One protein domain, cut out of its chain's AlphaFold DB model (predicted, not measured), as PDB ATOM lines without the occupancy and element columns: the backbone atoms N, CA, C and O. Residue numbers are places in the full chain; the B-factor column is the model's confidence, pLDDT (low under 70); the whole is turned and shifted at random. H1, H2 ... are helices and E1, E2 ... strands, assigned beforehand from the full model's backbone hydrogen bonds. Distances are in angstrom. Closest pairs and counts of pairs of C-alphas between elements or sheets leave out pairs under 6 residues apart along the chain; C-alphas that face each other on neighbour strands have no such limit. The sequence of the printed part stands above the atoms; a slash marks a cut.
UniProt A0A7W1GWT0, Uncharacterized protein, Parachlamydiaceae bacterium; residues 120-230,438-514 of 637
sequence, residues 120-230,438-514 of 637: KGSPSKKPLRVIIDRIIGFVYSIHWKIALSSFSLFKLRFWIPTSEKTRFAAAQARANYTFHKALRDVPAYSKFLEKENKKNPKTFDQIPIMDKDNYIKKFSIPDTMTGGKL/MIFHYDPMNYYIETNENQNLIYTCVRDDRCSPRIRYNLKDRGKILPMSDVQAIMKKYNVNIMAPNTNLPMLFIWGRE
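AT A GLANCE: This is residues 120 to 230 and 438 to 514 of the 637 residues of an uncharacterized protein of Parachlamydiaceae bacterium (UniProt A0A7W1GWT0). A strongly twisted, curled sheet of five strands is crossed on one face, at its E2 and E3 end, by the long helix H3; H1 crosses H3 on the side away from the sheet, and H2 makes a corner with H1. H4 lies toward one end of the longest axis, followed by the long unnamed stretch 196 to 230, while at the other end residues 489 to 495, partly in H5, stick out. The printed part has 188 residues with five named helices and five named strands in the order H1 H2 H3 H4 E1 E2 E3 E4 H5 E5; the sheet runs E1 E5 E4 E3 E2, all antiparallel. The class is mixed, and the whole is compact, with a radius of gyration of the C-alphas of 17.4 A and spans of 52 by 38 by 30 A.

HOW THE PARTS SIT: Look first at H1, residues 130 to 148, which touches residues 170 to 180 of H3, residues 164 to 185; the closest C-alphas, of Gly 137 and Arg 174, are 4.5 A apart. They run opposite ways at a steep tilt of 68 degrees, only just short of about perpendicular. H2, residues 151 to 159, touches H1 only at the corner, closest at C-alphas 154 and 147, 4.5 A. H4, residues 187 to 195, only just touches H3, only at the corner, with 3 pairs of C-alphas within 8 A, the closest being 183 and 190, 5.6 A. In the sheet, E2, residues 447 to 451, E3, residues 456 to 461, and E4, residues 473 to 482, form a meander, each strand the antiparallel neighbour of the one before, and two hairpins; find N 450 and O 458 at 2.8 A, and N 473 and O 459 at 2.7 A. E4 bends by 106 degrees at residue 476, and its residues 478 to 482 pair with E5, residues 507 to 512 (N 509 and O 480, 2.8 A). E5 also pairs with E1, residues 438 to 442, through N 440 and O 508, 2.9 A. H3 is on one face of the sheet, making two layers, a helix over a sheet, at a height over the sheet of 7.9 A; its closest C-alphas to E2 are Ala 171 and Tyr 448, 5.3 A. It runs across the strands, at 71 degrees to E3 on the local plane. H5, residues 484 to 493, only grazes the sheet with its residues 484 to 487. Each O i to N i+4 pair is within hydrogen-bond range in H1, H3 and H5, and 4 of 5 are in H2 and in H4.

IN THESE COORDINATES: Find C-alpha 130 at (-10.555, 28.947, 43.807), where H1 begins its 26.4 A. H3 runs 30.9 A from C-alpha 164 at (13.766, 30.274, 43.229), and E4 spans 19.1 A. E5 ends at C-alpha 512, (14.086, 6.868, 33.775).

THE WHOLE: The two C-alphas farthest apart, of Lys 229 and Asn 495, are 55.5 A apart. Residues 231 to 437 are cut out, and C-alphas 230 and 438 are 35.4 A apart. The links E3 to E4 and H5 to E5 are long. Mean pLDDT of the printed part is 89.4; residues 120 to 122, 161 and 514 are under 70.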
ATOM      1  N   LYS A 120      12.973  18.665  49.055       57.44
ATOM      2  CA  LYS A 120      12.451  17.673  48.106       57.44
ATOM      3  C   LYS A 120      11.248  18.317  47.423       57.44
ATOM      4  O   LYS A 120      10.436  18.906  48.130       57.44
ATOM      5  N   GLY A 121      11.170  18.322  46.091       59.53
ATOM      6  CA  GLY A 121      10.073  18.934  45.325       59.53
ATOM      7  C   GLY A 121       8.706  18.343  45.683       59.53
ATOM      8  O   GLY A 121       8.168  17.538  44.943       59.53
ATOM      9  N   SER A 122       8.164  18.704  46.840       66.81
ATOM     10  CA  SER A 122       6.941  18.148  47.399       66.81
ATOM     11  C   SER A 122       5.755  19.041  47.046       66.81
ATOM     12  O   SER A 122       5.917  20.266  46.968       66.81
ATOM     13  N   PRO A 123       4.554  18.464  46.888       73.19
ATOM     14  CA  PRO A 123       3.353  19.245  46.650       73.19
ATOM     15  C   PRO A 123       3.074  20.224  47.787       73.19
ATOM     16  O   PRO A 123       3.274  19.933  48.971       73.19
ATOM     17  N   SER A 124       2.544  21.391  47.427       76.88
ATOM     18  CA  SER A 124       2.099  22.380  48.402       76.88
ATOM     19  C   SER A 124       0.933  21.864  49.249       76.88
ATOM     20  O   SER A 124      -0.153  21.593  48.738       76.88
ATOM     21  N   LYS A 125       1.121  21.912  50.570       81.44
ATOM     22  CA  LYS A 125       0.062  21.720  51.578       81.44
ATOM     23  C   LYS A 125      -0.740  22.994  51.873       81.44
ATOM     24  O   LYS A 125      -1.505  23.047  52.832       81.44
ATOM     25  N   LYS A 126      -0.545  24.067  51.096       83.00
ATOM     26  CA  LYS A 126      -1.354  25.287  51.233       83.00
ATOM     27  C   LYS A 126      -2.785  25.036  50.743       83.00
ATOM     28  O   LYS A 126      -2.949  24.319  49.753       83.00
ATOM     29  N   PRO A 127      -3.797  25.662  51.372       88.81
ATOM     30  CA  PRO A 127      -5.179  25.545  50.926       88.81
ATOM     31  C   PRO A 127      -5.358  26.015  49.480       88.81
ATOM     32  O   PRO A 127      -4.864  27.085  49.116       88.81
ATOM     33  N   LEU A 128      -6.111  25.246  48.695       91.25
ATOM     34  CA  LEU A 128      -6.606  25.656  47.385       91.25
ATOM     35  C   LEU A 128      -7.687  26.725  47.577       91.25
ATOM     36  O   LEU A 128      -8.636  26.545  48.343       91.25
ATOM     37  N   ARG A 129      -7.542  27.859  46.892       90.12
ATOM     38  CA  ARG A 129      -8.427  29.025  47.005       90.12
ATOM     39  C   ARG A 129      -8.901  29.422  45.617       90.12
ATOM     40  O   ARG A 129      -8.282  30.264  44.976       90.12
ATOM     41  N   VAL A 130     -10.025  28.849  45.183       87.75
ATOM     42  CA  VAL A 130     -10.555  28.947  43.807       87.75
ATOM     43  C   VAL A 130     -10.440  30.353  43.204       87.75
ATOM     44  O   VAL A 130      -9.871  30.509  42.128       87.75
ATOM     45  N   ILE A 131     -10.953  31.382  43.887       88.75
ATOM     46  CA  ILE A 131     -10.977  32.760  43.364       88.75
ATOM     47  C   ILE A 131      -9.556  33.328  43.231       88.75
ATOM     48  O   ILE A 131      -9.182  33.832  42.174       88.75
ATOM     49  N   ILE A 132      -8.746  33.207  44.285       89.75
ATOM     50  CA  ILE A 132      -7.386  33.761  44.333       89.75
ATOM     51  C   ILE A 132      -6.465  33.033  43.348       89.75
ATOM     52  O   ILE A 132      -5.747  33.680  42.588       89.75
ATOM     53  N   ASP A 133      -6.518  31.700  43.323       89.75
ATOM     54  CA  ASP A 133      -5.732  30.867  42.411       89.75
ATOM     55  C   ASP A 133      -6.053  31.205  40.949       89.75
ATOM     56  O   ASP A 133      -5.147  31.286  40.120       89.75
ATOM     57  N   ARG A 134      -7.334  31.458  40.632       89.00
ATOM     58  CA  ARG A 134      -7.764  31.867  39.288       89.00
ATOM     59  C   ARG A 134      -7.180  33.204  38.864       89.00
ATOM     60  O   ARG A 134      -6.652  33.293  37.761       89.00
ATOM     61  N   ILE A 135      -7.240  34.217  39.726       90.44
ATOM     62  CA  ILE A 135      -6.716  35.553  39.414       90.44
ATOM     63  C   ILE A 135      -5.194  35.499  39.245       90.44
ATOM     64  O   ILE A 135      -4.665  35.914  38.216       90.44
ATOM     65  N   ILE A 136      -4.484  34.941  40.229       90.19
ATOM     66  CA  ILE A 136      -3.017  34.902  40.223       90.19
ATOM     67  C   ILE A 136      -2.498  34.052  39.056       90.19
ATOM     68  O   ILE A 136      -1.587  34.469  38.339       90.19
ATOM     69  N   GLY A 137      -3.078  32.870  38.831       87.31
ATOM     70  CA  GLY A 137      -2.674  32.000  37.729       87.31
ATOM     71  C   GLY A 137      -2.955  32.600  36.352       87.31
ATOM     72  O   GLY A 137      -2.134  32.443  35.446       87.31
ATOM     73  N   PHE A 138      -4.053  33.345  36.197       88.88
ATOM     74  CA  PHE A 138      -4.352  34.079  34.967       88.88
ATOM     75  C   PHE A 138      -3.305  35.163  34.677       88.88
ATOM     76  O   PHE A 138      -2.782  35.221  33.564       88.88
ATOM     77  N   VAL A 139      -2.916  35.952  35.687       92.50
ATOM     78  CA  VAL A 139      -1.848  36.963  35.551       92.50
ATOM     79  C   VAL A 139      -0.531  36.320  35.110       92.50
ATOM     80  O   VAL A 139       0.103  36.794  34.166       92.50
ATOM     81  N   TYR A 140      -0.137  35.200  35.724       91.56
ATOM     82  CA  TYR A 140       1.066  34.478  35.298       91.56
ATOM     83  C   TYR A 140       0.951  33.887  33.886       91.56
ATOM     84  O   TYR A 140       1.956  33.803  33.182       91.56
ATOM     85  N   SER A 141      -0.252  33.502  33.456       88.25
ATOM     86  CA  SER A 141      -0.494  33.005  32.096       88.25
ATOM     87  C   SER A 141      -0.338  34.122  31.058       88.25
ATOM     88  O   SER A 141       0.292  33.908  30.026       88.25
ATOM     89  N   ILE A 142      -0.817  35.338  31.351       91.12
ATOM     90  CA  ILE A 142      -0.568  36.524  30.511       91.12
ATOM     91  C   ILE A 142       0.928  36.835  30.456       91.12
ATOM     92  O   ILE A 142       1.480  36.980  29.368       91.12
ATOM     93  N   HIS A 143       1.594  36.894  31.612       90.38
ATOM     94  CA  HIS A 143       3.035  37.147  31.677       90.38
ATOM     95  C   HIS A 143       3.826  36.152  30.817       90.38
ATOM     96  O   HIS A 143       4.736  36.541  30.088       90.38
ATOM     97  N   TRP A 144       3.442  34.876  30.852       90.94
ATOM     98  CA  TRP A 144       4.041  33.840  30.021       90.94
ATOM     99  C   TRP A 144       3.819  34.055  28.522       90.94
ATOM    100  O   TRP A 144       4.769  33.949  27.752       90.94
ATOM    101  N   LYS A 145       2.600  34.414  28.101       91.75
ATOM    102  CA  LYS A 145       2.307  34.733  26.693       91.75
ATOM    103  C   LYS A 145       3.110  35.935  26.199       91.75
ATOM    104  O   LYS A 145       3.648  35.890  25.098       91.75
ATOM    105  N   ILE A 146       3.262  36.967  27.033       92.56
ATOM    106  CA  ILE A 146       4.127  38.117  26.732       92.56
ATOM    107  C   ILE A 146       5.581  37.657  26.588       92.56
ATOM    108  O   ILE A 146       6.231  38.003  25.604       92.56
ATOM    109  N   ALA A 147       6.083  36.836  27.515       91.75
ATOM    110  CA  ALA A 147       7.442  36.302  27.436       91.75
ATOM    111  C   ALA A 147       7.672  35.463  26.167       91.75
ATOM    112  O   ALA A 147       8.758  35.517  25.605       91.75
ATOM    113  N   LEU A 148       6.667  34.725  25.690       93.31
ATOM    114  CA  LEU A 148       6.746  33.949  24.448       93.31
ATOM    115  C   LEU A 148       6.615  34.784  23.167       93.31
ATOM    116  O   LEU A 148       6.914  34.270  22.095       93.31
ATOM    117  N   SER A 149       6.184  36.044  23.236       93.38
ATOM    118  CA  SER A 149       5.948  36.854  22.029       93.38
ATOM    119  C   SER A 149       7.226  37.240  21.272       93.38
ATOM    120  O   SER A 149       7.165  37.518  20.079       93.38
ATOM    121  N   SER A 150       8.389  37.240  21.934       94.19
ATOM    122  CA  SER A 150       9.688  37.447  21.286       94.19
ATOM    123  C   SER A 150      10.837  36.847  22.097       94.19
ATOM    124  O   SER A 150      10.760  36.724  23.321       94.19
ATOM    125  N   PHE A 151      11.946  36.526  21.423       92.31
ATOM    126  CA  PHE A 151      13.139  35.990  22.084       92.31
ATOM    127  C   PHE A 151      13.724  36.970  23.117       92.31
ATOM    128  O   PHE A 151      14.157  36.558  24.193       92.31
ATOM    129  N   SER A 152      13.682  38.276  22.836       92.69
ATOM    130  CA  SER A 152      14.165  39.317  23.752       92.69
ATOM    131  C   SER A 152      13.362  39.363  25.053       92.69
ATOM    132  O   SER A 152      13.950  39.405  26.134       92.69
ATOM    133  N   LEU A 153      12.027  39.291  24.979       93.56
ATOM    134  CA  LEU A 153      11.167  39.243  26.168       93.56
ATOM    135  C   LEU A 153      11.328  37.925  26.929       93.56
ATOM    136  O   LEU A 153      11.381  37.921  28.163       93.56
ATOM    137  N   PHE A 154      11.492  36.813  26.207       92.50
ATOM    138  CA  PHE A 154      11.811  35.526  26.812       92.50
ATOM    139  C   PHE A 154      13.130  35.577  27.588       92.50
ATOM    140  O   PHE A 154      13.204  35.063  28.702       92.50
ATOM    141  N   LYS A 155      14.163  36.227  27.043       90.44
ATOM    142  CA  LYS A 155      15.462  36.405  27.704       90.44
ATOM    143  C   LYS A 155      15.377  37.364  28.895       90.44
ATOM    144  O   LYS A 155      15.990  37.104  29.932       90.44
ATOM    145  N   LEU A 156      14.583  38.432  28.789       88.94
ATOM    146  CA  LEU A 156      14.407  39.434  29.846       88.94
ATOM    147  C   LEU A 156      13.928  38.812  31.170       88.94
ATOM    148  O   LEU A 156      14.376  39.218  32.241       88.94
ATOM    149  N   ARG A 157      13.099  37.759  31.119       86.44
ATOM    150  CA  ARG A 157      12.621  37.046  32.325       86.44
ATOM    151  C   ARG A 157      13.737  36.375  33.144       86.44
ATOM    152  O   ARG A 157      13.525  36.012  34.302       86.44
ATOM    153  N   PHE A 158      14.892  36.141  32.524       83.25
ATOM    154  CA  PHE A 158      16.076  35.593  33.180       83.25
ATOM    155  C   PHE A 158      17.015  36.685  33.683       83.25
ATOM    156  O   PHE A 158      17.715  36.465  34.665       83.25
ATOM    157  N   TRP A 159      16.983  37.861  33.053       76.44
ATOM    158  CA  TRP A 159      17.714  39.045  33.503       76.44
ATOM    159  C   TRP A 159      17.112  39.661  34.764       76.44
ATOM    160  O   TRP A 159      17.850  40.175  35.596       76.44
ATOM    161  N   ILE A 160      15.788  39.586  34.931       74.06
ATOM    162  CA  ILE A 160      15.122  40.039  36.154       74.06
ATOM    163  C   ILE A 160      15.373  38.998  37.260       74.06
ATOM    164  O   ILE A 160      14.823  37.888  37.191       74.06
ATOM    165  N   PRO A 161      16.177  39.320  38.295       63.28
ATOM    166  CA  PRO A 161      16.560  38.361  39.320       63.28
ATOM    167  C   PRO A 161      15.331  37.942  40.124       63.28
ATOM    168  O   PRO A 161      14.835  38.654  40.996       63.28
ATOM    169  N   THR A 162      14.832  36.749  39.822       73.31
ATOM    170  CA  THR A 162      13.685  36.153  40.502       73.31
ATOM    171  C   THR A 162      14.189  35.042  41.405       73.31
ATOM    172  O   THR A 162      14.863  34.120  40.942       73.31
ATOM    173  N   SER A 163      13.865  35.116  42.698       75.00
ATOM    174  CA  SER A 163      14.255  34.065  43.640       75.00
ATOM    175  C   SER A 163      13.618  32.726  43.259       75.00
ATOM    176  O   SER A 163      12.470  32.696  42.811       75.00
ATOM    177  N   GLU A 164      14.314  31.613  43.494       78.31
ATOM    178  CA  GLU A 164      13.766  30.274  43.229       78.31
ATOM    179  C   GLU A 164      12.438  30.057  43.962       78.31
ATOM    180  O   GLU A 164      11.480  29.574  43.366       78.31
ATOM    181  N   LYS A 165      12.318  30.528  45.214       77.19
ATOM    182  CA  LYS A 165      11.055  30.511  45.972       77.19
ATOM    183  C   LYS A 165       9.909  31.174  45.204       77.19
ATOM    184  O   LYS A 165       8.798  30.651  45.199       77.19
ATOM    185  N   THR A 166      10.168  32.315  44.569       81.75
ATOM    186  CA  THR A 166       9.173  33.012  43.743       81.75
ATOM    187  C   THR A 166       8.824  32.193  42.501       81.75
ATOM    188  O   THR A 166       7.643  32.059  42.197       81.75
ATOM    189  N   ARG A 167       9.811  31.586  41.823       84.62
ATOM    190  CA  ARG A 167       9.568  30.716  40.655       84.62
ATOM    191  C   ARG A 167       8.708  29.502  41.020       84.62
ATOM    192  O   ARG A 167       7.719  29.241  40.345       84.62
ATOM    193  N   PHE A 168       9.026  28.817  42.119       84.31
ATOM    194  CA  PHE A 168       8.240  27.685  42.618       84.31
ATOM    195  C   PHE A 168       6.831  28.100  43.052       84.31
ATOM    196  O   PHE A 168       5.866  27.402  42.752       84.31
ATOM    197  N   ALA A 169       6.683  29.255  43.708       83.81
ATOM    198  CA  ALA A 169       5.368  29.783  44.064       83.81
ATOM    199  C   ALA A 169       4.529  30.133  42.824       83.81
ATOM    200  O   ALA A 169       3.330  29.861  42.808       83.81
ATOM    201  N   ALA A 170       5.149  30.695  41.785       87.38
ATOM    202  CA  ALA A 170       4.489  30.985  40.517       87.38
ATOM    203  C   ALA A 170       4.072  29.694  39.791       87.38
ATOM    204  O   ALA A 170       2.933  29.591  39.340       87.38
ATOM    205  N   ALA A 171       4.946  28.682  39.748       90.31
ATOM    206  CA  ALA A 171       4.628  27.363  39.202       90.31
ATOM    207  C   ALA A 171       3.448  26.712  39.942       90.31
ATOM    208  O   ALA A 171       2.485  26.285  39.310       90.31
ATOM    209  N   GLN A 172       3.465  26.732  41.280       90.06
ATOM    210  CA  GLN A 172       2.363  26.232  42.106       90.06
ATOM    211  C   GLN A 172       1.055  26.994  41.850       90.06
ATOM    212  O   GLN A 172       0.000  26.376  41.731       90.06
ATOM    213  N   ALA A 173       1.096  28.325  41.753       91.06
ATOM    214  CA  ALA A 173      -0.100  29.123  41.492       91.06
ATOM    215  C   ALA A 173      -0.723  28.779  40.129       91.06
ATOM    216  O   ALA A 173      -1.941  28.632  40.018       91.06
ATOM    217  N   ARG A 174       0.106  28.574  39.099       94.00
ATOM    218  CA  ARG A 174      -0.370  28.127  37.784       94.00
ATOM    219  C   ARG A 174      -0.856  26.673  37.797       94.00
ATOM    220  O   ARG A 174      -1.805  26.351  37.082       94.00
ATOM    221  N   ALA A 175      -0.268  25.807  38.621       95.44
ATOM    222  CA  ALA A 175      -0.747  24.441  38.830       95.44
ATOM    223  C   ALA A 175      -2.140  24.429  39.480       95.44
ATOM    224  O   ALA A 175      -3.044  23.766  38.970       95.44
ATOM    225  N   ASN A 176      -2.357  25.238  40.524       95.38
ATOM    226  CA  ASN A 176      -3.675  25.425  41.139       95.38
ATOM    227  C   ASN A 176      -4.694  25.959  40.122       95.38
ATOM    228  O   ASN A 176      -5.820  25.473  40.044       95.38
ATOM    229  N   TYR A 177      -4.301  26.945  39.312       94.94
ATOM    230  CA  TYR A 177      -5.151  27.471  38.246       94.94
ATOM    231  C   TYR A 177      -5.537  26.399  37.224       94.94
ATOM    232  O   TYR A 177      -6.712  26.277  36.882       94.94
ATOM    233  N   THR A 178      -4.569  25.590  36.788       95.62
ATOM    234  CA  THR A 178      -4.800  24.483  35.850       95.62
ATOM    235  C   THR A 178      -5.755  23.450  36.441       95.62
ATOM    236  O   THR A 178      -6.670  23.012  35.748       95.62
ATOM    237  N   PHE A 179      -5.609  23.122  37.729       96.19
ATOM    238  CA  PHE A 179      -6.549  22.273  38.461       96.19
ATOM    239  C   PHE A 179      -7.982  22.822  38.410       96.19
ATOM    240  O   PHE A 179      -8.894  22.130  37.957       96.19
ATOM    241  N   HIS A 180      -8.182  24.088  38.793       95.50
ATOM    242  CA  HIS A 180      -9.512  24.713  38.792       95.50
ATOM    243  C   HIS A 180     -10.105  24.861  37.386       95.50
ATOM    244  O   HIS A 180     -11.328  24.857  37.241       95.50
ATOM    245  N   LYS A 181      -9.258  25.032  36.363       94.75
ATOM    246  CA  LYS A 181      -9.665  25.073  34.954       94.75
ATOM    247  C   LYS A 181     -10.113  23.689  34.483       94.75
ATOM    248  O   LYS A 181     -11.198  23.577  33.928       94.75
ATOM    249  N   ALA A 182      -9.344  22.637  34.764       96.06
ATOM    250  CA  ALA A 182      -9.711  21.273  34.386       96.06
ATOM    251  C   ALA A 182     -10.993  20.799  35.083       96.06
ATOM    252  O   ALA A 182     -11.844  20.206  34.432       96.06
ATOM    253  N   LEU A 183     -11.176  21.124  36.366       95.62
ATOM    254  CA  LEU A 183     -12.403  20.802  37.106       95.62
ATOM    255  C   LEU A 183     -13.657  21.433  36.485       95.62
ATOM    256  O   LEU A 183     -14.739  20.861  36.560       95.62
ATOM    257  N   ARG A 184     -13.511  22.613  35.873       94.75
ATOM    258  CA  ARG A 184     -14.606  23.326  35.205       94.75
ATOM    259  C   ARG A 184     -14.829  22.836  33.775       94.75
ATOM    260  O   ARG A 184     -15.973  22.672  33.369       94.75
ATOM    261  N   ASP A 185     -13.748  22.645  33.021       96.06
ATOM    262  CA  ASP A 185     -13.810  22.562  31.559       96.06
ATOM    263  C   ASP A 185     -13.555  21.159  30.995       96.06
ATOM    264  O   ASP A 185     -13.764  20.960  29.804       96.06
ATOM    265  N   VAL A 186     -13.073  20.193  31.783       97.62
ATOM    266  CA  VAL A 186     -12.691  18.860  31.282       97.62
ATOM    267  C   VAL A 186     -13.660  17.798  31.816       97.62
ATOM    268  O   VAL A 186     -13.594  17.468  33.004       97.62
ATOM    269  N   PRO A 187     -14.528  17.210  30.968       97.50
ATOM    270  CA  PRO A 187     -15.563  16.269  31.413       97.50
ATOM    271  C   PRO A 187     -15.040  15.056  32.194       97.50
ATOM    272  O   PRO A 187     -15.651  14.632  33.177       97.50
ATOM    273  N   ALA A 188     -13.901  14.493  31.782       97.75
ATOM    274  CA  ALA A 188     -13.285  13.354  32.457       97.75
ATOM    275  C   ALA A 188     -12.749  13.707  33.849       97.75
ATOM    276  O   ALA A 188     -12.694  12.836  34.714       97.75
ATOM    277  N   TYR A 189     -12.341  14.958  34.083       97.56
ATOM    278  CA  TYR A 189     -11.558  15.295  35.268       97.56
ATOM    279  C   TYR A 189     -12.387  15.225  36.550       97.56
ATOM    280  O   TYR A 189     -11.957  14.604  37.519       97.56
ATOM    281  N   SER A 190     -13.613  15.755  36.536       94.25
ATOM    282  CA  SER A 190     -14.534  15.607  37.668       94.25
ATOM    283  C   SER A 190     -14.812  14.132  37.947       94.25
ATOM    284  O   SER A 190     -14.589  13.681  39.065       94.25
ATOM    285  N   LYS A 191     -15.167  13.347  36.916       96.62
ATOM    286  CA  LYS A 191     -15.422  11.896  37.030       96.62
ATOM    287  C   LYS A 191     -14.220  11.128  37.593       96.62
ATOM    288  O   LYS A 191     -14.396  10.184  38.357       96.62
ATOM    289  N   PHE A 192     -13.003  11.519  37.221       98.00
ATOM    290  CA  PHE A 192     -11.768  10.958  37.763       98.00
ATOM    291  C   PHE A 192     -11.634  11.224  39.265       98.00
ATOM    292  O   PHE A 192     -11.427  10.282  40.025       98.00
ATOM    293  N   LEU A 193     -11.842  12.467  39.714       97.19
ATOM    294  CA  LEU A 193     -11.818  12.793  41.144       97.19
ATOM    295  C   LEU A 193     -12.879  12.026  41.941       97.19
ATOM    296  O   LEU A 193     -12.636  11.666  43.093       97.19
ATOM    297  N   GLU A 194     -14.048  11.766  41.349       95.56
ATOM    298  CA  GLU A 194     -15.076  10.930  41.974       95.56
ATOM    299  C   GLU A 194     -14.625   9.477  42.121       95.56
ATOM    300  O   GLU A 194     -14.725   8.933  43.218       95.56
ATOM    301  N   LYS A 195     -14.085   8.872  41.053       95.50
ATOM    302  CA  LYS A 195     -13.588   7.484  41.065       95.50
ATOM    303  C   LYS A 195     -12.444   7.269  42.057       95.50
ATOM    304  O   LYS A 195     -12.366   6.216  42.675       95.50
ATOM    305  N   GLU A 196     -11.594   8.274  42.234       96.12
ATOM    306  CA  GLU A 196     -10.485   8.248  43.194       96.12
ATOM    307  C   GLU A 196     -10.924   8.596  44.633       96.12
ATOM    308  O   GLU A 196     -10.089   8.688  45.530       96.12
ATOM    309  N   ASN A 197     -12.224   8.813  44.890       93.62
ATOM    310  CA  ASN A 197     -12.763   9.242  46.190       93.62
ATOM    311  C   ASN A 197     -12.137  10.555  46.715       93.62
ATOM    312  O   ASN A 197     -11.943  10.747  47.919       93.62
ATOM    313  N   LYS A 198     -11.822  11.492  45.810       93.19
ATOM    314  CA  LYS A 198     -11.174  12.789  46.089       93.19
ATOM    315  C   LYS A 198     -11.914  13.967  45.442       93.19
ATOM    316  O   LYS A 198     -11.282  14.851  44.874       93.19
ATOM    317  N   LYS A 199     -13.249  14.026  45.547       88.06
ATOM    318  CA  LYS A 199     -14.071  15.080  44.901       88.06
ATOM    319  C   LYS A 199     -13.677  16.516  45.277       88.06
ATOM    320  O   LYS A 199     -13.778  17.410  44.449       88.06
ATOM    321  N   ASN A 200     -13.237  16.737  46.520       88.75
ATOM    322  CA  ASN A 200     -12.994  18.070  47.081       88.75
ATOM    323  C   ASN A 200     -11.622  18.166  47.774       88.75
ATOM    324  O   ASN A 200     -11.575  18.309  49.003       88.75
ATOM    325  N   PRO A 201     -10.506  18.080  47.027       93.12
ATOM    326  CA  PRO A 201      -9.182  18.229  47.614       93.12
ATOM    327  C   PRO A 201      -9.051  19.638  48.207       93.12
ATOM    328  O   PRO A 201      -9.377  20.639  47.568       93.12
ATOM    329  N   LYS A 202      -8.610  19.728  49.464       93.50
ATOM    330  CA  LYS A 202      -8.411  20.998  50.179       93.50
ATOM    331  C   LYS A 202      -7.049  21.608  49.893       93.50
ATOM    332  O   LYS A 202      -6.891  22.823  49.973       93.50
ATOM    333  N   THR A 203      -6.078  20.772  49.560       93.88
ATOM    334  CA  THR A 203      -4.693  21.141  49.277       93.88
ATOM    335  C   THR A 203      -4.224  20.430  48.011       93.88
ATOM    336  O   THR A 203      -4.834  19.451  47.575       93.88
ATOM    337  N   PHE A 204      -3.159  20.932  47.382       92.44
ATOM    338  CA  PHE A 204      -2.704  20.398  46.094       92.44
ATOM    339  C   PHE A 204      -2.210  18.945  46.209       92.44
ATOM    340  O   PHE A 204      -2.464  18.132  45.325       92.44
ATOM    341  N   ASP A 205      -1.587  18.584  47.335       91.12
ATOM    342  CA  ASP A 205      -1.127  17.221  47.632       91.12
ATOM    343  C   ASP A 205      -2.263  16.191  47.755       91.12
ATOM    344  O   ASP A 205      -2.022  14.999  47.567       91.12
ATOM    345  N   GLN A 206      -3.497  16.635  48.018       94.38
ATOM    346  CA  GLN A 206      -4.677  15.767  48.111       94.38
ATOM    347  C   GLN A 206      -5.302  15.429  46.753       94.38
ATOM    348  O   GLN A 206      -6.149  14.535  46.689       94.38
ATOM    349  N   ILE A 207      -4.920  16.133  45.683       96.25
ATOM    350  CA  ILE A 207      -5.361  15.810  44.322       96.25
ATOM    351  C   ILE A 207      -4.776  14.436  43.960       96.25
ATOM    352  O   ILE A 207      -3.568  14.264  44.100       96.25
ATOM    353  N   PRO A 208      -5.569  13.453  43.509       96.50
ATOM    354  CA  PRO A 208      -5.049  12.133  43.171       96.50
ATOM    355  C   PRO A 208      -4.040  12.219  42.021       96.50
ATOM    356  O   PRO A 208      -4.185  13.024  41.099       96.50
ATOM    357  N   ILE A 209      -3.002  11.385  42.094       96.50
ATOM    358  CA  ILE A 209      -2.021  11.245  41.015       96.50
ATOM    359  C   ILE A 209      -2.724  10.570  39.838       96.50
ATOM    360  O   ILE A 209      -3.283   9.483  39.985       96.50
ATOM    361  N   MET A 210      -2.692  11.206  38.671       96.44
ATOM    362  CA  MET A 210      -3.191  10.598  37.438       96.44
ATOM    363  C   MET A 210      -2.049   9.908  36.693       96.44
ATOM    364  O   MET A 210      -0.891  10.318  36.770       96.44
ATOM    365  N   ASP A 211      -2.374   8.890  35.919       93.88
ATOM    366  CA  ASP A 211      -1.464   8.260  34.982       93.88
ATOM    367  C   ASP A 211      -2.221   7.717  33.766       93.88
ATOM    368  O   ASP A 211      -3.404   7.993  33.525       93.88
ATOM    369  N   LYS A 212      -1.496   6.974  32.935       88.88
ATOM    370  CA  LYS A 212      -2.053   6.409  31.718       88.88
ATOM    371  C   LYS A 212      -3.141   5.366  32.014       88.88
ATOM    372  O   LYS A 212      -4.079   5.252  31.228       88.88
ATOM    373  N   ASP A 213      -3.051   4.648  33.129       90.38
ATOM    374  CA  ASP A 213      -3.917   3.513  33.449       90.38
ATOM    375  C   ASP A 213      -5.189   3.922  34.189       90.38
ATOM    376  O   ASP A 213      -6.253   3.378  33.884       90.38
ATOM    377  N   ASN A 214      -5.118   4.886  35.111       94.62
ATOM    378  CA  ASN A 214      -6.289   5.351  35.862       94.62
ATOM    379  C   ASN A 214      -7.054   6.501  35.181       94.62
ATOM    380  O   ASN A 214      -8.237   6.695  35.467       94.62
ATOM    381  N   TYR A 215      -6.423   7.223  34.247       96.19
ATOM    382  CA  TYR A 215      -7.031   8.375  33.581       96.19
ATOM    383  C   TYR A 215      -7.091   8.195  32.063       96.19
ATOM    384  O   TYR A 215      -8.173   8.013  31.510       96.19
ATOM    385  N   ILE A 216      -5.949   8.172  31.368       93.25
ATOM    386  CA  ILE A 216      -5.932   8.241  29.892       93.25
ATOM    387  C   ILE A 216      -6.666   7.064  29.239       93.25
ATOM    388  O   ILE A 216      -7.454   7.270  28.324       93.25
ATOM    389  N   LYS A 217      -6.460   5.835  29.724       90.12
ATOM    390  CA  LYS A 217      -7.136   4.634  29.203       90.12
ATOM    391  C   LYS A 217      -8.588   4.487  29.679       90.12
ATOM    392  O   LYS A 217      -9.301   3.630  29.164       90.12
ATOM    393  N   LYS A 218      -9.030   5.260  30.679       95.12
ATOM    394  CA  LYS A 218     -10.355   5.109  31.316       95.12
ATOM    395  C   LYS A 218     -11.426   6.032  30.750       95.12
ATOM    396  O   LYS A 218     -12.600   5.826  31.052       95.12
ATOM    397  N   PHE A 219     -11.037   7.032  29.969       95.69
ATOM    398  CA  PHE A 219     -11.940   8.033  29.412       95.69
ATOM    399  C   PHE A 219     -11.740   8.155  27.903       95.69
ATOM    400  O   PHE A 219     -10.678   7.830  27.375       95.69
ATOM    401  N   SER A 220     -12.776   8.615  27.200       95.69
ATOM    402  CA  SER A 220     -12.672   8.877  25.766       95.69
ATOM    403  C   SER A 220     -11.716  10.046  25.502       95.69
ATOM    404  O   SER A 220     -11.550  10.933  26.341       95.69
ATOM    405  N   ILE A 221     -11.103  10.074  24.315       94.88
ATOM    406  CA  ILE A 221     -10.213  11.171  23.914       94.88
ATOM    407  C   ILE A 221     -10.903  12.542  24.099       94.88
ATOM    408  O   ILE A 221     -10.326  13.366  24.813       94.88
ATOM    409  N   PRO A 222     -12.130  12.793  23.585       96.44
ATOM    410  CA  PRO A 222     -12.825  14.065  23.797       96.44
ATOM    411  C   PRO A 222     -13.083  14.403  25.270       96.44
ATOM    412  O   PRO A 222     -12.874  15.547  25.667       96.44
ATOM    413  N   ASP A 223     -13.458  13.429  26.109       97.38
ATOM    414  CA  ASP A 223     -13.726  13.681  27.536       97.38
ATOM    415  C   ASP A 223     -12.482  14.164  28.294       97.38
ATOM    416  O   ASP A 223     -12.595  14.901  29.272       97.38
ATOM    417  N   THR A 224     -11.285  13.761  27.855       96.31
ATOM    418  CA  THR A 224     -10.017  14.218  28.451       96.31
ATOM    419  C   THR A 224      -9.586  15.611  27.983       96.31
ATOM    420  O   THR A 224      -8.518  16.085  28.389       96.31
ATOM    421  N   MET A 225     -10.373  16.271  27.128       95.69
ATOM    422  CA  MET A 225     -10.059  17.580  26.559       95.69
ATOM    423  C   MET A 225     -10.869  18.707  27.177       95.69
ATOM    424  O   MET A 225     -11.994  18.538  27.648       95.69
ATOM    425  N   THR A 226     -10.288  19.899  27.108       94.19
ATOM    426  CA  THR A 226     -10.961  21.152  27.439       94.19
ATOM    427  C   THR A 226     -12.184  21.328  26.537       94.19
ATOM    428  O   THR A 226     -12.074  21.325  25.312       94.19
ATOM    429  N   GLY A 227     -13.354  21.488  27.145       95.31
ATOM    430  CA  GLY A 227     -14.639  21.611  26.463       95.31
ATOM    431  C   GLY A 227     -15.210  20.299  25.924       95.31
ATOM    432  O   GLY A 227     -16.193  20.356  25.191       95.31
ATOM    433  N   GLY A 228     -14.618  19.140  26.238       96.19
ATOM    434  CA  GLY A 228     -15.169  17.835  25.851       96.19
ATOM    435  C   GLY A 228     -15.144  17.533  24.351       96.19
ATOM    436  O   GLY A 228     -15.919  16.702  23.884       96.19
ATOM    437  N   LYS A 229     -14.312  18.232  23.574       95.19
ATOM    438  CA  LYS A 229     -14.290  18.139  22.109       95.19
ATOM    439  C   LYS A 229     -12.876  18.174  21.551       95.19
ATOM    440  O   LYS A 229     -11.979  18.778  22.138       95.19
ATOM    441  N   LEU A 230     -12.708  17.566  20.381       95.12
ATOM    442  CA  LEU A 230     -11.479  17.682  19.603       95.12
ATOM    443  C   LEU A 230     -11.287  19.127  19.107       95.12
ATOM    444  O   LEU A 230     -12.271  19.800  18.779       95.12
ATOM    445  N   MET A 438      20.775  11.410  34.277       91.31
ATOM    446  CA  MET A 438      20.678  12.556  33.382       91.31
ATOM    447  C   MET A 438      20.305  13.794  34.203       91.31
ATOM    448  O   MET A 438      19.433  13.725  35.073       91.31
ATOM    449  N   ILE A 439      20.951  14.924  33.927       95.81
ATOM    450  CA  ILE A 439      20.748  16.172  34.662       95.81
ATOM    451  C   ILE A 439      20.331  17.262  33.677       95.81
ATOM    452  O   ILE A 439      20.969  17.440  32.643       95.81
ATOM    453  N   PHE A 440      19.269  17.994  34.011       96.12
ATOM    454  CA  PHE A 440      18.715  19.048  33.165       96.12
ATOM    455  C   PHE A 440      18.283  20.257  33.986       96.12
ATOM    456  O   PHE A 440      17.761  20.105  35.093       96.12
ATOM    457  N   HIS A 441      18.354  21.450  33.409       93.81
ATOM    458  CA  HIS A 441      17.443  22.520  33.804       93.81
ATOM    459  C   HIS A 441      16.037  22.254  33.251       93.81
ATOM    460  O   HIS A 441      15.875  21.761  32.133       93.81
ATOM    461  N   TYR A 442      15.011  22.657  34.002       94.31
ATOM    462  CA  TYR A 442      13.645  22.779  33.483       94.31
ATOM    463  C   TYR A 442      13.036  24.127  33.864       94.31
ATOM    464  O   TYR A 442      13.449  24.768  34.830       94.31
ATOM    465  N   ASP A 443      12.024  24.561  33.115       93.12
ATOM    466  CA  ASP A 443      11.353  25.834  33.363       93.12
ATOM    467  C   ASP A 443      10.046  25.656  34.163       93.12
ATOM    468  O   ASP A 443       9.068  25.120  33.625       93.12
ATOM    469  N   PRO A 444       9.962  26.173  35.407       91.69
ATOM    470  CA  PRO A 444       8.753  26.105  36.226       91.69
ATOM    471  C   PRO A 444       7.552  26.867  35.647       91.69
ATOM    472  O   PRO A 444       6.429  26.718  36.125       91.69
ATOM    473  N   MET A 445       7.765  27.708  34.627       89.69
ATOM    474  CA  MET A 445       6.679  28.350  33.874       89.69
ATOM    475  C   MET A 445       6.023  27.430  32.840       89.69
ATOM    476  O   MET A 445       4.940  27.756  32.357       89.69
ATOM    477  N   ASN A 446       6.626  26.279  32.537       92.75
ATOM    478  CA  ASN A 446       6.034  25.244  31.688       92.75
ATOM    479  C   ASN A 446       5.477  24.077  32.509       92.75
ATOM    480  O   ASN A 446       4.388  23.579  32.207       92.75
ATOM    481  N   TYR A 447       6.172  23.698  33.589       94.44
ATOM    482  CA  TYR A 447       5.803  22.552  34.420       94.44
ATOM    483  C   TYR A 447       5.943  22.849  35.908       94.44
ATOM    484  O   TYR A 447       6.958  23.365  36.362       94.44
ATOM    485  N   TYR A 448       4.954  22.431  36.687       94.62
ATOM    486  CA  TYR A 448       5.130  22.215  38.114       94.62
ATOM    487  C   TYR A 448       5.430  20.731  38.323       94.62
ATOM    488  O   TYR A 448       4.572  19.892  38.048       94.62
ATOM    489  N   ILE A 449       6.658  20.412  38.730       94.56
ATOM    490  CA  ILE A 449       7.121  19.030  38.891       94.56
ATOM    491  C   ILE A 449       7.305  18.749  40.384       94.56
ATOM    492  O   ILE A 449       7.829  19.583  41.127       94.56
ATOM    493  N   GLU A 450       6.872  17.570  40.809       91.31
ATOM    494  CA  GLU A 450       7.046  17.035  42.151       91.31
ATOM    495  C   GLU A 450       7.808  15.702  42.106       91.31
ATOM    496  O   GLU A 450       7.906  15.048  41.065       91.31
ATOM    497  N   THR A 451       8.292  15.258  43.261       89.38
ATOM    498  CA  THR A 451       8.844  13.918  43.467       89.38
ATOM    499  C   THR A 451       8.113  13.257  44.627       89.38
ATOM    500  O   THR A 451       8.038  13.831  45.714       89.38
ATOM    501  N   ASN A 452       7.557  12.064  44.409       84.88
ATOM    502  CA  ASN A 452       6.876  11.322  45.472       84.88
ATOM    503  C   ASN A 452       7.854  10.474  46.315       84.88
ATOM    504  O   ASN A 452       9.060  10.457  46.073       84.88
ATOM    505  N   GLU A 453       7.328   9.755  47.307       80.38
ATOM    506  CA  GLU A 453       8.116   8.923  48.236       80.38
ATOM    507  C   GLU A 453       8.904   7.805  47.536       80.38
ATOM    508  O   GLU A 453      10.002   7.462  47.964       80.38
ATOM    509  N   ASN A 454       8.394   7.315  46.403       80.75
ATOM    510  CA  ASN A 454       9.033   6.294  45.570       80.75
ATOM    511  C   ASN A 454       9.991   6.890  44.523       80.75
ATOM    512  O   ASN A 454      10.377   6.193  43.588       80.75
ATOM    513  N   GLN A 455      10.335   8.177  44.643       85.62
ATOM    514  CA  GLN A 455      11.136   8.939  43.680       85.62
ATOM    515  C   GLN A 455      10.536   9.020  42.268       85.62
ATOM    516  O   GLN A 455      11.249   9.291  41.307       85.62
ATOM    517  N   ASN A 456       9.229   8.820  42.104       90.44
ATOM    518  CA  ASN A 456       8.590   9.055  40.811       90.44
ATOM    519  C   ASN A 456       8.402  10.555  40.596       90.44
ATOM    520  O   ASN A 456       7.921  11.265  41.488       90.44
ATOM    521  N   LEU A 457       8.734  11.015  39.391       93.44
ATOM    522  CA  LEU A 457       8.468  12.375  38.949       93.44
ATOM    523  C   LEU A 457       6.988  12.527  38.580       93.44
ATOM    524  O   LEU A 457       6.438  11.771  37.773       93.44
ATOM    525  N   ILE A 458       6.346  13.526  39.179       95.88
ATOM    526  CA  ILE A 458       4.923  13.823  39.024       95.88
ATOM    527  C   ILE A 458       4.783  15.215  38.413       95.88
ATOM    528  O   ILE A 458       5.319  16.186  38.938       95.88
ATOM    529  N   TYR A 459       4.060  15.328  37.304       96.88
ATOM    530  CA  TYR A 459       4.053  16.525  36.470       96.88
ATOM    531  C   TYR A 459       2.679  17.180  36.424       96.88
ATOM    532  O   TYR A 459       1.678  16.551  36.093       96.88
ATOM    533  N   THR A 460       2.633  18.486  36.643       97.31
ATOM    534  CA  THR A 460       1.503  19.322  36.247       97.31
ATOM    535  C   THR A 460       1.952  20.245  35.127       97.31
ATOM    536  O   THR A 460       2.838  21.076  35.320       97.31
ATOM    537  N   CYS A 461       1.353  20.110  33.946       95.69
ATOM    538  CA  CYS A 461       1.585  21.062  32.861       95.69
ATOM    539  C   CYS A 461       0.838  22.353  33.184       95.69
ATOM    540  O   CYS A 461      -0.373  22.320  33.374       95.69
ATOM    541  N   VAL A 462       1.546  23.481  33.241       94.31
ATOM    542  CA  VAL A 462       0.977  24.754  33.724       94.31
ATOM    543  C   VAL A 462       0.740  25.787  32.620       94.31
ATOM    544  O   VAL A 462       0.422  26.950  32.901       94.31
ATOM    545  N   ARG A 463       0.910  25.391  31.354       91.81
ATOM    546  CA  ARG A 463       0.491  26.187  30.194       91.81
ATOM    547  C   ARG A 463      -1.011  26.035  29.955       91.81
ATOM    548  O   ARG A 463      -1.559  24.942  30.059       91.81
ATOM    549  N   ASP A 464      -1.665  27.142  29.624       88.62
ATOM    550  CA  ASP A 464      -3.110  27.212  29.406       88.62
ATOM    551  C   ASP A 464      -3.539  26.856  27.971       88.62
ATOM    552  O   ASP A 464      -4.742  26.778  27.713       88.62
ATOM    553  N   ASP A 465      -2.565  26.623  27.087       91.75
ATOM    554  CA  ASP A 465      -2.701  26.301  25.660       91.75
ATOM    555  C   ASP A 465      -2.997  24.822  25.362       91.75
ATOM    556  O   ASP A 465      -3.393  24.482  24.245       91.75
ATOM    557  N   ARG A 466      -2.822  23.938  26.350       92.00
ATOM    558  CA  ARG A 466      -2.980  22.492  26.183       92.00
ATOM    559  C   ARG A 466      -4.431  22.081  25.998       92.00
ATOM    560  O   ARG A 466      -5.293  22.410  26.813       92.00
ATOM    561  N   CYS A 467      -4.674  21.241  24.991       93.06
ATOM    562  CA  CYS A 467      -6.003  20.670  24.757       93.06
ATOM    563  C   CYS A 467      -6.416  19.712  25.875       93.06
ATOM    564  O   CYS A 467      -7.553  19.767  26.339       93.06
ATOM    565  N   SER A 468      -5.488  18.864  26.325       94.50
ATOM    566  CA  SER A 468      -5.704  17.878  27.384       94.50
ATOM    567  C   SER A 468      -4.784  18.183  28.575       94.50
ATOM    568  O   SER A 468      -3.585  17.876  28.522       94.50
ATOM    569  N   PRO A 469      -5.302  18.823  29.643       94.69
ATOM    570  CA  PRO A 469      -4.519  19.130  30.835       94.69
ATOM    571  C   PRO A 469      -3.933  17.874  31.494       94.69
ATOM    572  O   PRO A 469      -4.521  16.790  31.479       94.69
ATOM    573  N   ARG A 470      -2.752  18.032  32.091       95.81
ATOM    574  CA  ARG A 470      -2.049  16.994  32.859       95.81
ATOM    575  C   ARG A 470      -1.806  17.566  34.245       95.81
ATOM    576  O   ARG A 470      -1.073  18.544  34.362       95.81
ATOM    577  N   ILE A 471      -2.466  17.015  35.260       97.06
ATOM    578  CA  ILE A 471      -2.422  17.513  36.641       97.06
ATOM    579  C   ILE A 471      -1.958  16.377  37.529       97.06
ATOM    580  O   ILE A 471      -2.637  15.365  37.612       97.06
ATOM    581  N   ARG A 472      -0.815  16.542  38.189       96.94
ATOM    582  CA  ARG A 472      -0.161  15.471  38.951       96.94
ATOM    583  C   ARG A 472      -0.041  14.160  38.154       96.94
ATOM    584  O   ARG A 472      -0.365  13.084  38.646       96.94
ATOM    585  N   TYR A 473       0.391  14.269  36.901       97.19
ATOM    586  CA  TYR A 473       0.554  13.163  35.965       97.19
ATOM    587  C   TYR A 473       1.866  12.412  36.204       97.19
ATOM    588  O   TYR A 473       2.942  13.006  36.166       97.19
ATOM    589  N   ASN A 474       1.788  11.105  36.427       95.06
ATOM    590  CA  ASN A 474       2.940  10.246  36.670       95.06
ATOM    591  C   ASN A 474       3.409   9.574  35.369       95.06
ATOM    592  O   ASN A 474       2.742   8.677  34.853       95.06
ATOM    593  N   LEU A 475       4.587   9.976  34.873       88.12
ATOM    594  CA  LEU A 475       5.232   9.353  33.704       88.12
ATOM    595  C   LEU A 475       5.874   7.993  34.002       88.12
ATOM    596  O   LEU A 475       6.291   7.310  33.067       88.12
ATOM    597  N   LYS A 476       5.955   7.624  35.286       87.62
ATOM    598  CA  LYS A 476       6.709   6.490  35.835       87.62
ATOM    599  C   LYS A 476       8.229   6.638  35.726       87.62
ATOM    600  O   LYS A 476       8.945   5.721  36.100       87.62
ATOM    601  N   ASP A 477       8.722   7.791  35.268       88.94
ATOM    602  CA  ASP A 477      10.148   8.104  35.323       88.94
ATOM    603  C   ASP A 477      10.556   8.395  36.772       88.94
ATOM    604  O   ASP A 477       9.953   9.235  37.454       88.94
ATOM    605  N   ARG A 478      11.605   7.710  37.224       89.62
ATOM    606  CA  ARG A 478      12.257   7.953  38.500       89.62
ATOM    607  C   ARG A 478      13.193   9.147  38.383       89.62
ATOM    608  O   ARG A 478      13.944   9.283  37.413       89.62
ATOM    609  N   GLY A 479      13.168  10.007  39.387       91.06
ATOM    610  CA  GLY A 479      13.963  11.216  39.404       91.06
ATOM    611  C   GLY A 479      13.777  12.031  40.665       91.06
ATOM    612  O   GLY A 479      13.016  11.685  41.568       91.06
ATOM    613  N   LYS A 480      14.478  13.156  40.715       89.62
ATOM    614  CA  LYS A 480      14.331  14.146  41.775       89.62
ATOM    615  C   LYS A 480      14.555  15.549  41.249       89.62
ATOM    616  O   LYS A 480      15.203  15.763  40.229       89.62
ATOM    617  N   ILE A 481      14.038  16.511  41.994       90.19
ATOM    618  CA  ILE A 481      14.211  17.930  41.710       90.19
ATOM    619  C   ILE A 481      15.030  18.541  42.824       90.19
ATOM    620  O   ILE A 481      14.720  18.328  44.000       90.19
ATOM    621  N   LEU A 482      16.025  19.336  42.450       86.88
ATOM    622  CA  LEU A 482      16.743  20.187  43.382       86.88
ATOM    623  C   LEU A 482      16.721  21.639  42.906       86.88
ATOM    624  O   LEU A 482      16.858  21.909  41.713       86.88
ATOM    625  N   PRO A 483      16.572  22.596  43.827       84.25
ATOM    626  CA  PRO A 483      16.928  23.980  43.554       84.25
ATOM    627  C   PRO A 483      18.396  24.085  43.122       84.25
ATOM    628  O   PRO A 483      19.254  23.380  43.655       84.25
ATOM    629  N   MET A 484      18.704  24.999  42.207       86.00
ATOM    630  CA  MET A 484      20.079  25.283  41.795       86.00
ATOM    631  C   MET A 484      20.938  25.710  42.988       86.00
ATOM    632  O   MET A 484      22.082  25.278  43.116       86.00
ATOM    633  N   SER A 485      20.376  26.494  43.917       77.38
ATOM    634  CA  SER A 485      21.094  26.881  45.138       77.38
ATOM    635  C   SER A 485      21.573  25.690  45.961       77.38
ATOM    636  O   SER A 485      22.605  25.767  46.624       77.38
ATOM    637  N   ASP A 486      20.785  24.616  45.951       78.81
ATOM    638  CA  ASP A 486      21.038  23.418  46.734       78.81
ATOM    639  C   ASP A 486      22.166  22.614  46.085       78.81
ATOM    640  O   ASP A 486      23.117  22.235  46.766       78.81
ATOM    641  N   VAL A 487      22.141  22.484  44.755       86.56
ATOM    642  CA  VAL A 487      23.217  21.854  43.978       86.56
ATOM    643  C   VAL A 487      24.546  22.598  44.151       86.56
ATOM    644  O   VAL A 487      25.548  21.982  44.512       86.56
ATOM    645  N   GLN A 488      24.551  23.926  43.999       82.38
ATOM    646  CA  GLN A 488      25.759  24.747  44.167       82.38
ATOM    647  C   GLN A 488      26.366  24.633  45.572       82.38
ATOM    648  O   GLN A 488      27.589  24.649  45.734       82.38
ATOM    649  N   ALA A 489      25.528  24.513  46.602       73.12
ATOM    650  CA  ALA A 489      26.004  24.354  47.970       73.12
ATOM    651  C   ALA A 489      26.659  22.990  48.210       73.12
ATOM    652  O   ALA A 489      27.691  22.937  48.879       73.12
ATOM    653  N   ILE A 490      26.102  21.915  47.643       77.25
ATOM    654  CA  ILE A 490      26.715  20.582  47.717       77.25
ATOM    655  C   ILE A 490      28.043  20.575  46.968       77.25
ATOM    656  O   ILE A 490      29.046  20.168  47.541       77.25
ATOM    657  N   MET A 491      28.087  21.100  45.741       83.81
ATOM    658  CA  MET A 491      29.331  21.172  44.968       83.81
ATOM    659  C   MET A 491      30.448  21.839  45.766       83.81
ATOM    660  O   MET A 491      31.544  21.295  45.887       83.81
ATOM    661  N   LYS A 492      30.154  22.968  46.418       73.69
ATOM    662  CA  LYS A 492      31.176  23.634  47.219       73.69
ATOM    663  C   LYS A 492      31.537  22.890  48.505       73.69
ATOM    664  O   LYS A 492      32.696  22.953  48.897       73.69
ATOM    665  N   LYS A 493      30.610  22.164  49.151       71.00
ATOM    666  CA  LYS A 493      30.942  21.284  50.296       71.00
ATOM    667  C   LYS A 493      32.105  20.350  49.958       71.00
ATOM    668  O   LYS A 493      32.978  20.131  50.789       71.00
ATOM    669  N   TYR A 494      32.102  19.843  48.728       77.56
ATOM    670  CA  TYR A 494      33.105  18.923  48.200       77.56
ATOM    671  C   TYR A 494      34.201  19.619  47.382       77.56
ATOM    672  O   TYR A 494      34.975  18.946  46.713       77.56
ATOM    673  N   ASN A 495      34.302  20.952  47.450       78.88
ATOM    674  CA  ASN A 495      35.282  21.764  46.718       78.88
ATOM    675  C   ASN A 495      35.270  21.543  45.191       78.88
ATOM    676  O   ASN A 495      36.295  21.686  44.525       78.88
ATOM    677  N   VAL A 496      34.106  21.218  44.628       85.06
ATOM    678  CA  VAL A 496      33.904  21.067  43.187       85.06
ATOM    679  C   VAL A 496      33.655  22.439  42.568       85.06
ATOM    680  O   VAL A 496      32.619  23.066  42.799       85.06
ATOM    681  N   ASN A 497      34.614  22.885  41.758       87.31
ATOM    682  CA  ASN A 497      34.553  24.135  41.011       87.31
ATOM    683  C   ASN A 497      34.413  23.821  39.517       87.31
ATOM    684  O   ASN A 497      35.383  23.430  38.876       87.31
ATOM    685  N   ILE A 498      33.206  23.997  38.987       91.00
ATOM    686  CA  ILE A 498      32.886  23.895  37.553       91.00
ATOM    687  C   ILE A 498      32.391  25.257  37.056       91.00
ATOM    688  O   ILE A 498      32.249  26.200  37.847       91.00
ATOM    689  N   MET A 499      32.108  25.379  35.761       90.12
ATOM    690  CA  MET A 499      31.562  26.609  35.191       90.12
ATOM    691  C   MET A 499      30.266  27.071  35.886       90.12
ATOM    692  O   MET A 499      29.521  26.285  36.469       90.12
ATOM    693  N   ALA A 500      29.959  28.367  35.826       86.12
ATOM    694  CA  ALA A 500      28.716  28.884  36.397       86.12
ATOM    695  C   ALA A 500      27.502  28.532  35.510       86.12
ATOM    696  O   ALA A 500      27.605  28.591  34.283       86.12
ATOM    697  N   PRO A 501      26.327  28.225  36.095       86.62
ATOM    698  CA  PRO A 501      25.121  27.995  35.315       86.62
ATOM    699  C   PRO A 501      24.618  29.305  34.693       86.62
ATOM    700  O   PRO A 501      24.645  30.366  35.317       86.62
ATOM    701  N   ASN A 502      24.068  29.221  33.479       82.00
ATOM    702  CA  ASN A 502      23.516  30.384  32.771       82.00
ATOM    703  C   ASN A 502      22.212  30.921  33.388       82.00
ATOM    704  O   ASN A 502      21.803  32.047  33.103       82.00
ATOM    705  N   THR A 503      21.518  30.112  34.194       84.88
ATOM    706  CA  THR A 503      20.252  30.481  34.839       84.88
ATOM    707  C   THR A 503      20.194  29.935  36.263       84.88
ATOM    708  O   THR A 503      20.944  29.035  36.622       84.88
ATOM    709  N   ASN A 504      19.259  30.444  37.068       82.06
ATOM    710  CA  ASN A 504      18.912  29.874  38.372       82.06
ATOM    711  C   ASN A 504      17.651  28.994  38.310       82.06
ATOM    712  O   ASN A 504      16.877  28.941  39.270       82.06
ATOM    713  N   LEU A 505      17.374  28.390  37.150       90.19
ATOM    714  CA  LEU A 505      16.278  27.438  37.032       90.19
ATOM    715  C   LEU A 505      16.566  26.194  37.886       90.19
ATOM    716  O   LEU A 505      17.726  25.841  38.092       90.19
ATOM    717  N   PRO A 506      15.528  25.528  38.409       90.44
ATOM    718  CA  PRO A 506      15.724  24.300  39.157       90.44
ATOM    719  C   PRO A 506      16.221  23.160  38.270       90.44
ATOM    720  O   PRO A 506      15.959  23.107  37.065       90.44
ATOM    721  N   MET A 507      16.911  22.229  38.918       93.12
ATOM    722  CA  MET A 507      17.536  21.078  38.295       93.12
ATOM    723  C   MET A 507      16.662  19.837  38.442       93.12
ATOM    724  O   MET A 507      16.074  19.586  39.498       93.12
ATOM    725  N   LEU A 508      16.595  19.063  37.369       94.75
ATOM    726  CA  LEU A 508      15.871  17.813  37.245       94.75
ATOM    727  C   LEU A 508      16.882  16.685  37.021       94.75
ATOM    728  O   LEU A 508      17.613  16.691  36.034       94.75
ATOM    729  N   PHE A 509      16.910  15.732  37.947       94.75
ATOM    730  CA  PHE A 509      17.742  14.532  37.910       94.75
ATOM    731  C   PHE A 509      16.841  13.365  37.511       94.75
ATOM    732  O   PHE A 509      15.804  13.160  38.147       94.75
ATOM    733  N   ILE A 510      17.201  12.625  36.464       91.69
ATOM    734  CA  ILE A 510      16.345  11.603  35.854       91.69
ATOM    735  C   ILE A 510      17.129  10.310  35.654       91.69
ATOM    736  O   ILE A 510      18.146  10.295  34.962       91.69
ATOM    737  N   TRP A 511      16.597   9.221  36.204       86.19
ATOM    738  CA  TRP A 511      17.083   7.855  35.977       86.19
ATOM    739  C   TRP A 511      16.218   7.070  34.988       86.19
ATOM    740  O   TRP A 511      16.630   6.028  34.505       86.19
ATOM    741  N   GLY A 512      15.015   7.558  34.672       81.12
ATOM    742  CA  GLY A 512      14.086   6.868  33.775       81.12
ATOM    743  C   GLY A 512      13.209   5.843  34.500       81.12
ATOM    744  O   GLY A 512      13.098   5.861  35.724       81.12
ATOM    745  N   ARG A 513      12.505   5.006  33.730       73.06
ATOM    746  CA  ARG A 513      11.414   4.130  34.212       73.06
ATOM    747  C   ARG A 513      11.676   2.624  34.081       73.06
ATOM    748  O   ARG A 513      11.000   1.836  34.727       73.06
ATOM    749  N   GLU A 514      12.608   2.235  33.215       66.06
ATOM    750  CA  GLU A 514      12.853   0.864  32.744       66.06
ATOM    751  C   GLU A 514      14.367   0.605  32.738       66.06
ATOM    752  O   GLU A 514      15.140   1.552  32.620       66.06
TER     753      GLU A 514